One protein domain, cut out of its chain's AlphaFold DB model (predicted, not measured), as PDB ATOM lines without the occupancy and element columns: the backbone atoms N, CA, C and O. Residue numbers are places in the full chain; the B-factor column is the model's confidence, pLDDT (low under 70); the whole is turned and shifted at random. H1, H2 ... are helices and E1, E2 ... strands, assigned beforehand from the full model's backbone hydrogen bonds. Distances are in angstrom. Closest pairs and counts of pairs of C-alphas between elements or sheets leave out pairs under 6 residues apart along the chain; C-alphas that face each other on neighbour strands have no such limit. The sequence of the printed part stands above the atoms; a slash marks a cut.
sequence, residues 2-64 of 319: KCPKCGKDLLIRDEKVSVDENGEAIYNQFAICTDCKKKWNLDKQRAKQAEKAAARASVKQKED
ATOM      1  N   LYS A   2     144.046   0.533  21.480       86.88
ATOM      2  CA  LYS A   2     144.034   0.166  20.055       86.88
ATOM      3  C   LYS A   2     144.078   1.396  19.152       86.88
ATOM      4  O   LYS A   2     143.506   2.437  19.463       86.88
ATOM      5  N   CYS A   3     144.757   1.266  18.022       86.44
ATOM      6  CA  CYS A   3     144.895   2.318  17.025       86.44
ATOM      7  C   CYS A   3     143.616   2.483  16.183       86.44
ATOM      8  O   CYS A   3     143.198   1.511  15.548       86.44
ATOM      9  N   PRO A   4     143.064   3.704  16.031       84.88
ATOM     10  CA  PRO A   4     141.848   3.967  15.247       84.88
ATOM     11  C   PRO A   4     142.050   3.892  13.717       84.88
ATOM     12  O   PRO A   4     141.203   4.352  12.953       84.88
ATOM     13  N   LYS A   5     143.193   3.367  13.251       84.12
ATOM     14  CA  LYS A   5     143.498   3.128  11.830       84.12
ATOM     15  C   LYS A   5     144.024   1.716  11.564       84.12
ATOM     16  O   LYS A   5     143.551   1.084  10.633       84.12
ATOM     17  N   CYS A   6     144.972   1.214  12.365       87.44
ATOM     18  CA  CYS A   6     145.543  -0.126  12.164       87.44
ATOM     19  C   CYS A   6     144.781  -1.238  12.911       87.44
ATOM     20  O   CYS A   6     144.905  -2.402  12.538       87.44
ATOM     21  N   GLY A   7     144.019  -0.909  13.966       84.62
ATOM     22  CA  GLY A   7     143.337  -1.864  14.854       84.62
ATOM     23  C   GLY A   7     144.248  -2.557  15.880       84.62
ATOM     24  O   GLY A   7     143.760  -3.001  16.919       84.62
ATOM     25  N   LYS A   8     145.561  -2.604  15.619       88.00
ATOM     26  CA  LYS A   8     146.593  -3.141  16.519       88.00
ATOM     27  C   LYS A   8     146.892  -2.164  17.655       88.00
ATOM     28  O   LYS A   8     146.469  -1.002  17.636       88.00
ATOM     29  N   ASP A   9     147.610  -2.655  18.653       86.56
ATOM     30  CA  ASP A   9     147.941  -1.899  19.847       86.56
ATOM     31  C   ASP A   9     148.973  -0.794  19.605       86.56
ATOM     32  O   ASP A   9     149.882  -0.884  18.780       86.56
ATOM     33  N   LEU A  10     148.781   0.294  20.341       90.75
ATOM     34  CA  LEU A  10     149.664   1.445  20.379       90.75
ATOM     35  C   LEU A  10     150.689   1.248  21.497       90.75
ATOM     36  O   LEU A  10     150.297   1.167  22.667       90.75
ATOM     37  N   LEU A  11     151.983   1.238  21.163       87.75
ATOM     38  CA  LEU A  11     153.032   1.337  22.176       87.75
ATOM     39  C   LEU A  11     153.056   2.758  22.727       87.75
ATOM     40  O   LEU A  11     153.026   3.724  21.967       87.75
ATOM     41  N   ILE A  12     153.140   2.865  24.048       90.38
ATOM     42  CA  ILE A  12     153.269   4.132  24.758       90.38
ATOM     43  C   ILE A  12     154.763   4.385  25.001       90.38
ATOM     44  O   ILE A  12     155.481   3.493  25.458       90.38
ATOM     45  N   ARG A  13     155.241   5.577  24.638       87.50
ATOM     46  CA  ARG A  13     156.621   6.042  24.814       87.50
ATOM     47  C   ARG A  13     156.606   7.496  25.260       87.50
ATOM     48  O   ARG A  13     155.978   8.325  24.607       87.50
ATOM     49  N   ASP A  14     157.334   7.795  26.324       88.00
ATOM     50  CA  ASP A  14     157.515   9.161  26.799       88.00
ATOM     51  C   ASP A  14     158.724   9.772  26.079       88.00
ATOM     52  O   ASP A  14     159.817   9.203  26.072       88.00
ATOM     53  N   GLU A  15     158.516  10.903  25.410       86.19
ATOM     54  CA  GLU A  15     159.510  11.555  24.553       86.19
ATOM     55  C   GLU A  15     159.681  13.001  25.036       86.19
ATOM     56  O   GLU A  15     158.697  13.713  25.254       86.19
ATOM     57  N   LYS A  16     160.930  13.430  25.256       85.31
ATOM     58  CA  LYS A  16     161.229  14.796  25.702       85.31
ATOM     59  C   LYS A  16     160.987  15.758  24.540       85.31
ATOM     60  O   LYS A  16     161.714  15.711  23.553       85.31
ATOM     61  N   VAL A  17     159.969  16.607  24.656       80.25
ATOM     62  CA  VAL A  17     159.550  17.529  23.583       80.25
ATOM     63  C   VAL A  17     160.229  18.887  23.718       80.25
ATOM     64  O   VAL A  17     160.589  19.496  22.714       80.25
ATOM     65  N   SER A  18     160.424  19.351  24.948       67.62
ATOM     66  CA  SER A  18     161.002  20.660  25.247       67.62
ATOM     67  C   SER A  18     161.668  20.670  26.624       67.62
ATOM     68  O   SER A  18     161.598  19.710  27.400       67.62
ATOM     69  N   VAL A  19     162.366  21.764  26.902       84.38
ATOM     70  CA  VAL A  19     162.699  22.211  28.255       84.38
ATOM     71  C   VAL A  19     161.898  23.491  28.463       84.38
ATOM     72  O   VAL A  19     161.918  24.343  27.577       84.38
ATOM     73  N   ASP A  20     161.156  23.585  29.562       79.31
ATOM     74  CA  ASP A  20     160.429  24.805  29.924       79.31
ATOM     75  C   ASP A  20     161.391  25.918  30.350       79.31
ATOM     76  O   ASP A  20     162.551  25.673  30.681       79.31
ATOM     77  N   GLU A  21     160.889  27.150  30.423       79.06
ATOM     78  CA  GLU A  21     161.641  28.323  30.896       79.06
ATOM     79  C   GLU A  21     162.212  28.131  32.319       79.06
ATOM     80  O   GLU A  21     163.251  28.693  32.659       79.06
ATOM     81  N   ASN A  22     161.591  27.254  33.117       79.12
ATOM     82  CA  ASN A  22     162.049  26.840  34.450       79.12
ATOM     83  C   ASN A  22     163.221  25.831  34.439       79.12
ATOM     84  O   ASN A  22     163.673  25.402  35.498       79.12
ATOM     85  N   GLY A  23     163.693  25.389  33.268       78.88
ATOM     86  CA  GLY A  23     164.723  24.350  33.124       78.88
ATOM     87  C   GLY A  23     164.212  22.909  33.273       78.88
ATOM     88  O   GLY A  23     164.977  21.960  33.074       78.88
ATOM     89  N   GLU A  24     162.928  22.716  33.580       81.00
ATOM     90  CA  GLU A  24     162.308  21.395  33.701       81.00
ATOM     91  C   GLU A  24     162.079  20.748  32.326       81.00
ATOM     92  O   GLU A  24     161.777  21.401  31.329       81.00
ATOM     93  N   ALA A  25     162.264  19.430  32.243       82.75
ATOM     94  CA  ALA A  25     162.159  18.686  30.993       82.75
ATOM     95  C   ALA A  25     160.722  18.198  30.759       82.75
ATOM     96  O   ALA A  25     160.291  17.251  31.419       82.75
ATOM     97  N   ILE A  26     160.013  18.763  29.773       84.12
ATOM     98  CA  ILE A  26     158.683  18.267  29.404       84.12
ATOM     99  C   ILE A  26     158.819  16.950  28.640       84.12
ATOM    100  O   ILE A  26     159.147  16.916  27.446       84.12
ATOM    101  N   TYR A  27     158.484  15.858  29.316       87.12
ATOM    102  CA  TYR A  27     158.177  14.581  28.686       87.12
ATOM    103  C   TYR A  27     156.691  14.561  28.331       87.12
ATOM    104  O   TYR A  27     155.843  14.674  29.211       87.12
ATOM    105  N   ASN A  28     156.375  14.420  27.045       88.75
ATOM    106  CA  ASN A  28     155.012  14.122  26.610       88.75
ATOM    107  C   ASN A  28     154.899  12.629  26.307       88.75
ATOM    108  O   ASN A  28     155.802  12.031  25.717       88.75
ATOM    109  N   GLN A  29     153.758  12.046  26.646       87.88
ATOM    110  CA  GLN A  29     153.451  10.651  26.394       87.88
ATOM    111  C   GLN A  29     152.887  10.478  24.979       87.88
ATOM    112  O   GLN A  29     151.831  11.017  24.636       87.88
ATOM    113  N   PHE A  30     153.569   9.704  24.135       91.31
ATOM    114  CA  PHE A  30     153.150   9.413  22.764       91.31
ATOM    115  C   PHE A  30     152.716   7.958  22.600       91.31
ATOM    116  O   PHE A  30     153.390   7.028  23.034       91.31
ATOM    117  N   ALA A  31     151.602   7.753  21.903       90.75
ATOM    118  CA  ALA A  31     151.135   6.457  21.439       90.75
ATOM    119  C   ALA A  31     151.528   6.241  19.972       90.75
ATOM    120  O   ALA A  31     151.250   7.092  19.127       90.75
ATOM    121  N   ILE A  32     152.140   5.102  19.649       90.50
ATOM    122  CA  ILE A  32     152.672   4.799  18.313       90.50
ATOM    123  C   ILE A  32     152.131   3.440  17.843       90.50
ATOM    124  O   ILE A  32     152.369   2.431  18.505       90.50
ATOM    125  N   CYS A  33     151.418   3.382  16.707       90.38
ATOM    126  CA  CYS A  33     151.102   2.086  16.071       90.38
ATOM    127  C   CYS A  33     152.348   1.598  15.328       90.38
ATOM    128  O   CYS A  33     152.846   2.317  14.459       90.38
ATOM    129  N   THR A  34     152.795   0.376  15.626       84.69
ATOM    130  CA  THR A  34     153.890  -0.325  14.932       84.69
ATOM    131  C   THR A  34     153.730  -0.264  13.416       84.69
ATOM    132  O   THR A  34     154.622   0.193  12.704       84.69
ATOM    133  N   ASP A  35     152.550  -0.652  12.938       84.44
ATOM    134  CA  ASP A  35     152.287  -0.930  11.525       84.44
ATOM    135  C   ASP A  35     152.083   0.357  10.713       84.44
ATOM    136  O   ASP A  35     152.494   0.458   9.561       84.44
ATOM    137  N   CYS A  36     151.444   1.369  11.313       86.62
ATOM    138  CA  CYS A  36     151.170   2.649  10.653       86.62
ATOM    139  C   CYS A  36     152.249   3.713  10.885       86.62
ATOM    140  O   CYS A  36     152.150   4.778  10.279       86.62
ATOM    141  N   LYS A  37     153.202   3.498  11.806       83.12
ATOM    142  CA  LYS A  37     154.238   4.462  12.246       83.12
ATOM    143  C   LYS A  37     153.721   5.820  12.768       83.12
ATOM    144  O   LYS A  37     154.511   6.686  13.134       83.12
ATOM    145  N   LYS A  38     152.399   6.022  12.833       86.06
ATOM    146  CA  LYS A  38     151.760   7.257  13.309       86.06
ATOM    147  C   LYS A  38     151.946   7.396  14.818       86.06
ATOM    148  O   LYS A  38     151.541   6.503  15.563       86.06
ATOM    149  N   LYS A  39     152.533   8.524  15.235       88.31
ATOM    150  CA  LYS A  39     152.569   8.996  16.625       88.31
ATOM    151  C   LYS A  39     151.309   9.819  16.926       88.31
ATOM    152  O   LYS A  39     150.915  10.657  16.117       88.31
ATOM    153  N   TRP A  40     150.733   9.638  18.109       88.25
ATOM    154  CA  TRP A  40     149.687  10.478  18.697       88.25
ATOM    155  C   TRP A  40     150.162  10.969  20.066       88.25
ATOM    156  O   TRP A  40     150.521  10.149  20.904       88.25
ATOM    157  N   ASN A  41     150.162  12.280  20.311       89.69
ATOM    158  CA  ASN A  41     150.448  12.830  21.641       89.69
ATOM    159  C   ASN A  41     149.208  12.635  22.536       89.69
ATOM    160  O   ASN A  41     148.150  13.206  22.255       89.69
ATOM    161  N   LEU A  42     149.329  11.813  23.583       87.12
ATOM    162  CA  LEU A  42     148.231  11.502  24.498       87.12
ATOM    163  C   LEU A  42     147.896  12.674  25.409       87.12
ATOM    164  O   LEU A  42     146.726  12.857  25.718       87.12
ATOM    165  N   ASP A  43     148.864  13.490  25.812       85.75
ATOM    166  CA  ASP A  43     148.633  14.583  26.760       85.75
ATOM    167  C   ASP A  43     147.901  15.757  26.118       85.75
ATOM    168  O   ASP A  43     146.914  16.242  26.664       85.75
ATOM    169  N   LYS A  44     148.241  16.098  24.873       84.62
ATOM    170  CA  LYS A  44     147.473  17.039  24.046       84.62
ATOM    171  C   LYS A  44     146.082  16.493  23.681       84.62
ATOM    172  O   LYS A  44     145.179  17.276  23.392       84.62
ATOM    173  N   GLN A  45     145.872  15.172  23.735       83.44
ATOM    174  CA  GLN A  45     144.547  14.546  23.620       83.44
ATOM    175  C   GLN A  45     143.797  14.480  24.970       83.44
ATOM    176  O   GLN A  45     142.568  14.561  24.981       83.44
ATOM    177  N   ARG A  46     144.497  14.355  26.106       85.88
ATOM    178  CA  ARG A  46     143.938  14.407  27.469       85.88
ATOM    179  C   ARG A  46     143.496  15.829  27.812       85.88
ATOM    180  O   ARG A  46     142.345  16.000  28.196       85.88
ATOM    181  N   ALA A  47     144.337  16.835  27.564       84.62
ATOM    182  CA  ALA A  47     144.019  18.254  27.735       84.62
ATOM    183  C   ALA A  47     142.745  18.644  26.966       84.62
ATOM    184  O   ALA A  47     141.765  19.059  27.578       84.62
ATOM    185  N   LYS A  48     142.679  18.356  25.657       86.06
ATOM    186  CA  LYS A  48     141.480  18.623  24.836       86.06
ATOM    187  C   LYS A  48     140.220  17.872  25.276       86.06
ATOM    188  O   LYS A  48     139.107  18.319  25.002       86.06
ATOM    189  N   GLN A  49     140.359  16.729  25.949       82.88
ATOM    190  CA  GLN A  49     139.221  16.035  26.560       82.88
ATOM    191  C   GLN A  49     138.822  16.651  27.905       82.88
ATOM    192  O   GLN A  49     137.627  16.748  28.168       82.88
ATOM    193  N   ALA A  50     139.776  17.120  28.713       83.81
ATOM    194  CA  ALA A  50     139.513  17.847  29.952       83.81
ATOM    195  C   ALA A  50     138.837  19.203  29.682       83.81
ATOM    196  O   ALA A  50     137.808  19.492  30.285       83.81
ATOM    197  N   GLU A  51     139.321  19.975  28.704       85.69
ATOM    198  CA  GLU A  51     138.683  21.202  28.199       85.69
ATOM    199  C   GLU A  51     137.232  20.936  27.765       85.69
ATOM    200  O   GLU A  51     136.298  21.601  28.213       85.69
ATOM    201  N   LYS A  52     137.017  19.901  26.940       83.88
ATOM    202  CA  LYS A  52     135.683  19.521  26.449       83.88
ATOM    203  C   LYS A  52     134.771  18.960  27.548       83.88
ATOM    204  O   LYS A  52     133.551  19.075  27.430       83.88
ATOM    205  N   ALA A  53     135.326  18.366  28.603       85.00
ATOM    206  CA  ALA A  53     134.581  17.942  29.784       85.00
ATOM    207  C   ALA A  53     134.190  19.144  30.659       85.00
ATOM    208  O   ALA A  53     133.024  19.260  31.026       85.00
ATOM    209  N   ALA A  54     135.113  20.077  30.909       81.62
ATOM    210  CA  ALA A  54     134.856  21.311  31.650       81.62
ATOM    211  C   ALA A  54     133.800  22.187  30.953       81.62
ATOM    212  O   ALA A  54     132.845  22.621  31.593       81.62
ATOM    213  N   ALA A  55     133.899  22.357  29.631       81.44
ATOM    214  CA  ALA A  55     132.902  23.067  28.828       81.44
ATOM    215  C   ALA A  55     131.518  22.387  28.833       81.44
ATOM    216  O   ALA A  55     130.496  23.054  28.710       81.44
ATOM    217  N   ARG A  56     131.456  21.057  28.996       79.88
ATOM    218  CA  ARG A  56     130.184  20.334  29.167       79.88
ATOM    219  C   ARG A  56     129.628  20.461  30.584       79.88
ATOM    220  O   ARG A  56     128.419  20.601  30.734       79.88
ATOM    221  N   ALA A  57     130.487  20.462  31.601       78.81
ATOM    222  CA  ALA A  57     130.088  20.665  32.991       78.81
ATOM    223  C   ALA A  57     129.522  22.077  33.226       78.81
ATOM    224  O   ALA A  57     128.480  22.210  33.861       78.81
ATOM    225  N   SER A  58     130.141  23.119  32.658       66.88
ATOM    226  CA  SER A  58     129.664  24.503  32.798       66.88
ATOM    227  C   SER A  58     128.361  24.787  32.040       66.88
ATOM    228  O   SER A  58     127.568  25.610  32.491       66.88
ATOM    229  N   VAL A  59     128.091  24.082  30.933       70.06
ATOM    230  CA  VAL A  59     126.763  24.088  30.289       70.06
ATOM    231  C   VAL A  59     125.733  23.378  31.172       70.06
ATOM    232  O   VAL A  59     124.664  23.933  31.419       70.06
ATOM    233  N   LYS A  60     126.066  22.198  31.717       64.00
ATOM    234  CA  LYS A  60     125.156  21.432  32.582       64.00
ATOM    235  C   LYS A  60     124.746  22.217  33.838       64.00
ATOM    236  O   LYS A  60     123.566  22.294  34.148       64.00
ATOM    237  N   GLN A  61     125.697  22.903  34.477       58.50
ATOM    238  CA  GLN A  61     125.449  23.756  35.648       58.50
ATOM    239  C   GLN A  61     124.554  24.979  35.380       58.50
ATOM    240  O   GLN A  61     124.031  25.547  36.335       58.50
ATOM    241  N   LYS A  62     124.357  25.391  34.118       56.62
ATOM    242  CA  LYS A  62     123.336  26.391  33.755       56.62
ATOM    243  C   LYS A  62     121.965  25.756  33.546       56.62
ATOM    244  O   LYS A  62     120.970  26.302  34.001       56.62
ATOM    245  N   GLU A  63     121.928  24.596  32.895       55.69
ATOM    246  CA  GLU A  63     120.699  23.841  32.624       55.69
ATOM    247  C   GLU A  63     120.005  23.382  33.921       55.69
ATOM    248  O   GLU A  63     118.785  23.467  34.037       55.69
ATOM    249  N   ASP A  64     120.781  22.967  34.928       54.62
ATOM    250  CA  ASP A  64     120.237  22.528  36.217       54.62
ATOM    251  C   ASP A  64     119.814  23.709  37.131       54.62
ATOM    252  O   ASP A  64     119.012  23.508  38.037       54.62
TER     253      ASP A  64
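AT A GLANCE: This is residues 2 to 64 of the 319 residues of an uncharacterized protein of Coprococcus sp. AF21-14LB (UniProt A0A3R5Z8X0). A long, narrow antiparallel hairpin, E1 and E2, with the short strand E3 beside E2, makes the crossbar of a T, and one long helix, H1, makes its stem. The helix starts near the middle of the hairpin's length and runs away from it, and residues 45 to 64 stick out with no other part of the printed chain near them. The printed part has 63 residues, with three named strands and then one named helix, in the order E1, E2, E3, H1; the class is mixed, helices and strands, and the sheet order is E1, E2, E3, all antiparallel. The whole is flat and only just extended, close to loose, with a radius of gyration of the C-alphas of 16.1 A and spans of 46 by 39 by 11 A.

IN THESE COORDINATES: Residues 2 to 9 come before the first named element. E1, residues 10 to 19, begins with C-alpha 10 at (149.664, 1.445, 20.379) and is 25.8 A long from first to last C-alpha. E2, residues 25 to 33, is 24.9 A long and ends with C-alpha 33 at (151.102, 2.086, 16.071). E3 is residues 39 to 41. H1, residues 42 to 63, is 31.2 A long and ends with C-alpha 63 at (120.699, 23.841, 32.624).

HOW THE PARTS SIT: E1, E2 and E3 form a meander, each strand the antiparallel neighbour of the one before. The hairpin of E1 and E2 has an angle of 154 degrees between its directions; N 11 and O 32 are 2.9 A apart and N 30 and O 13 are 2.8 A apart, both within hydrogen-bond range. E2 and E3 form a second hairpin, at 135 degrees between their directions, with N 31 and O 40 within hydrogen-bond range at 2.8 A. E1 and E3 are the edge strands, and E2 is the inner one. H1 is on the sheet but only grazes it, with residues 42 to 44; the closest C-alphas of E2 and H1 are those of Phe 30 and Leu 42, 5.6 A apart. In H1, 16 of 18 O i to N i+4 pairs are within hydrogen-bond range.

THE WHOLE: The C-alphas farthest apart are those of Asp 35 and Asp 64, 46.8 A. Without the residues that stand free, the body has 43 residues and spans 39 by 15 by 11 A. The printed part has no cut, and the links E1 to E2, E2 to E3 and E3 to H1 are tight. The mean pLDDT of the printed part is 82.3; residue 18, residue 58 and residues 60 to 64 are under 70.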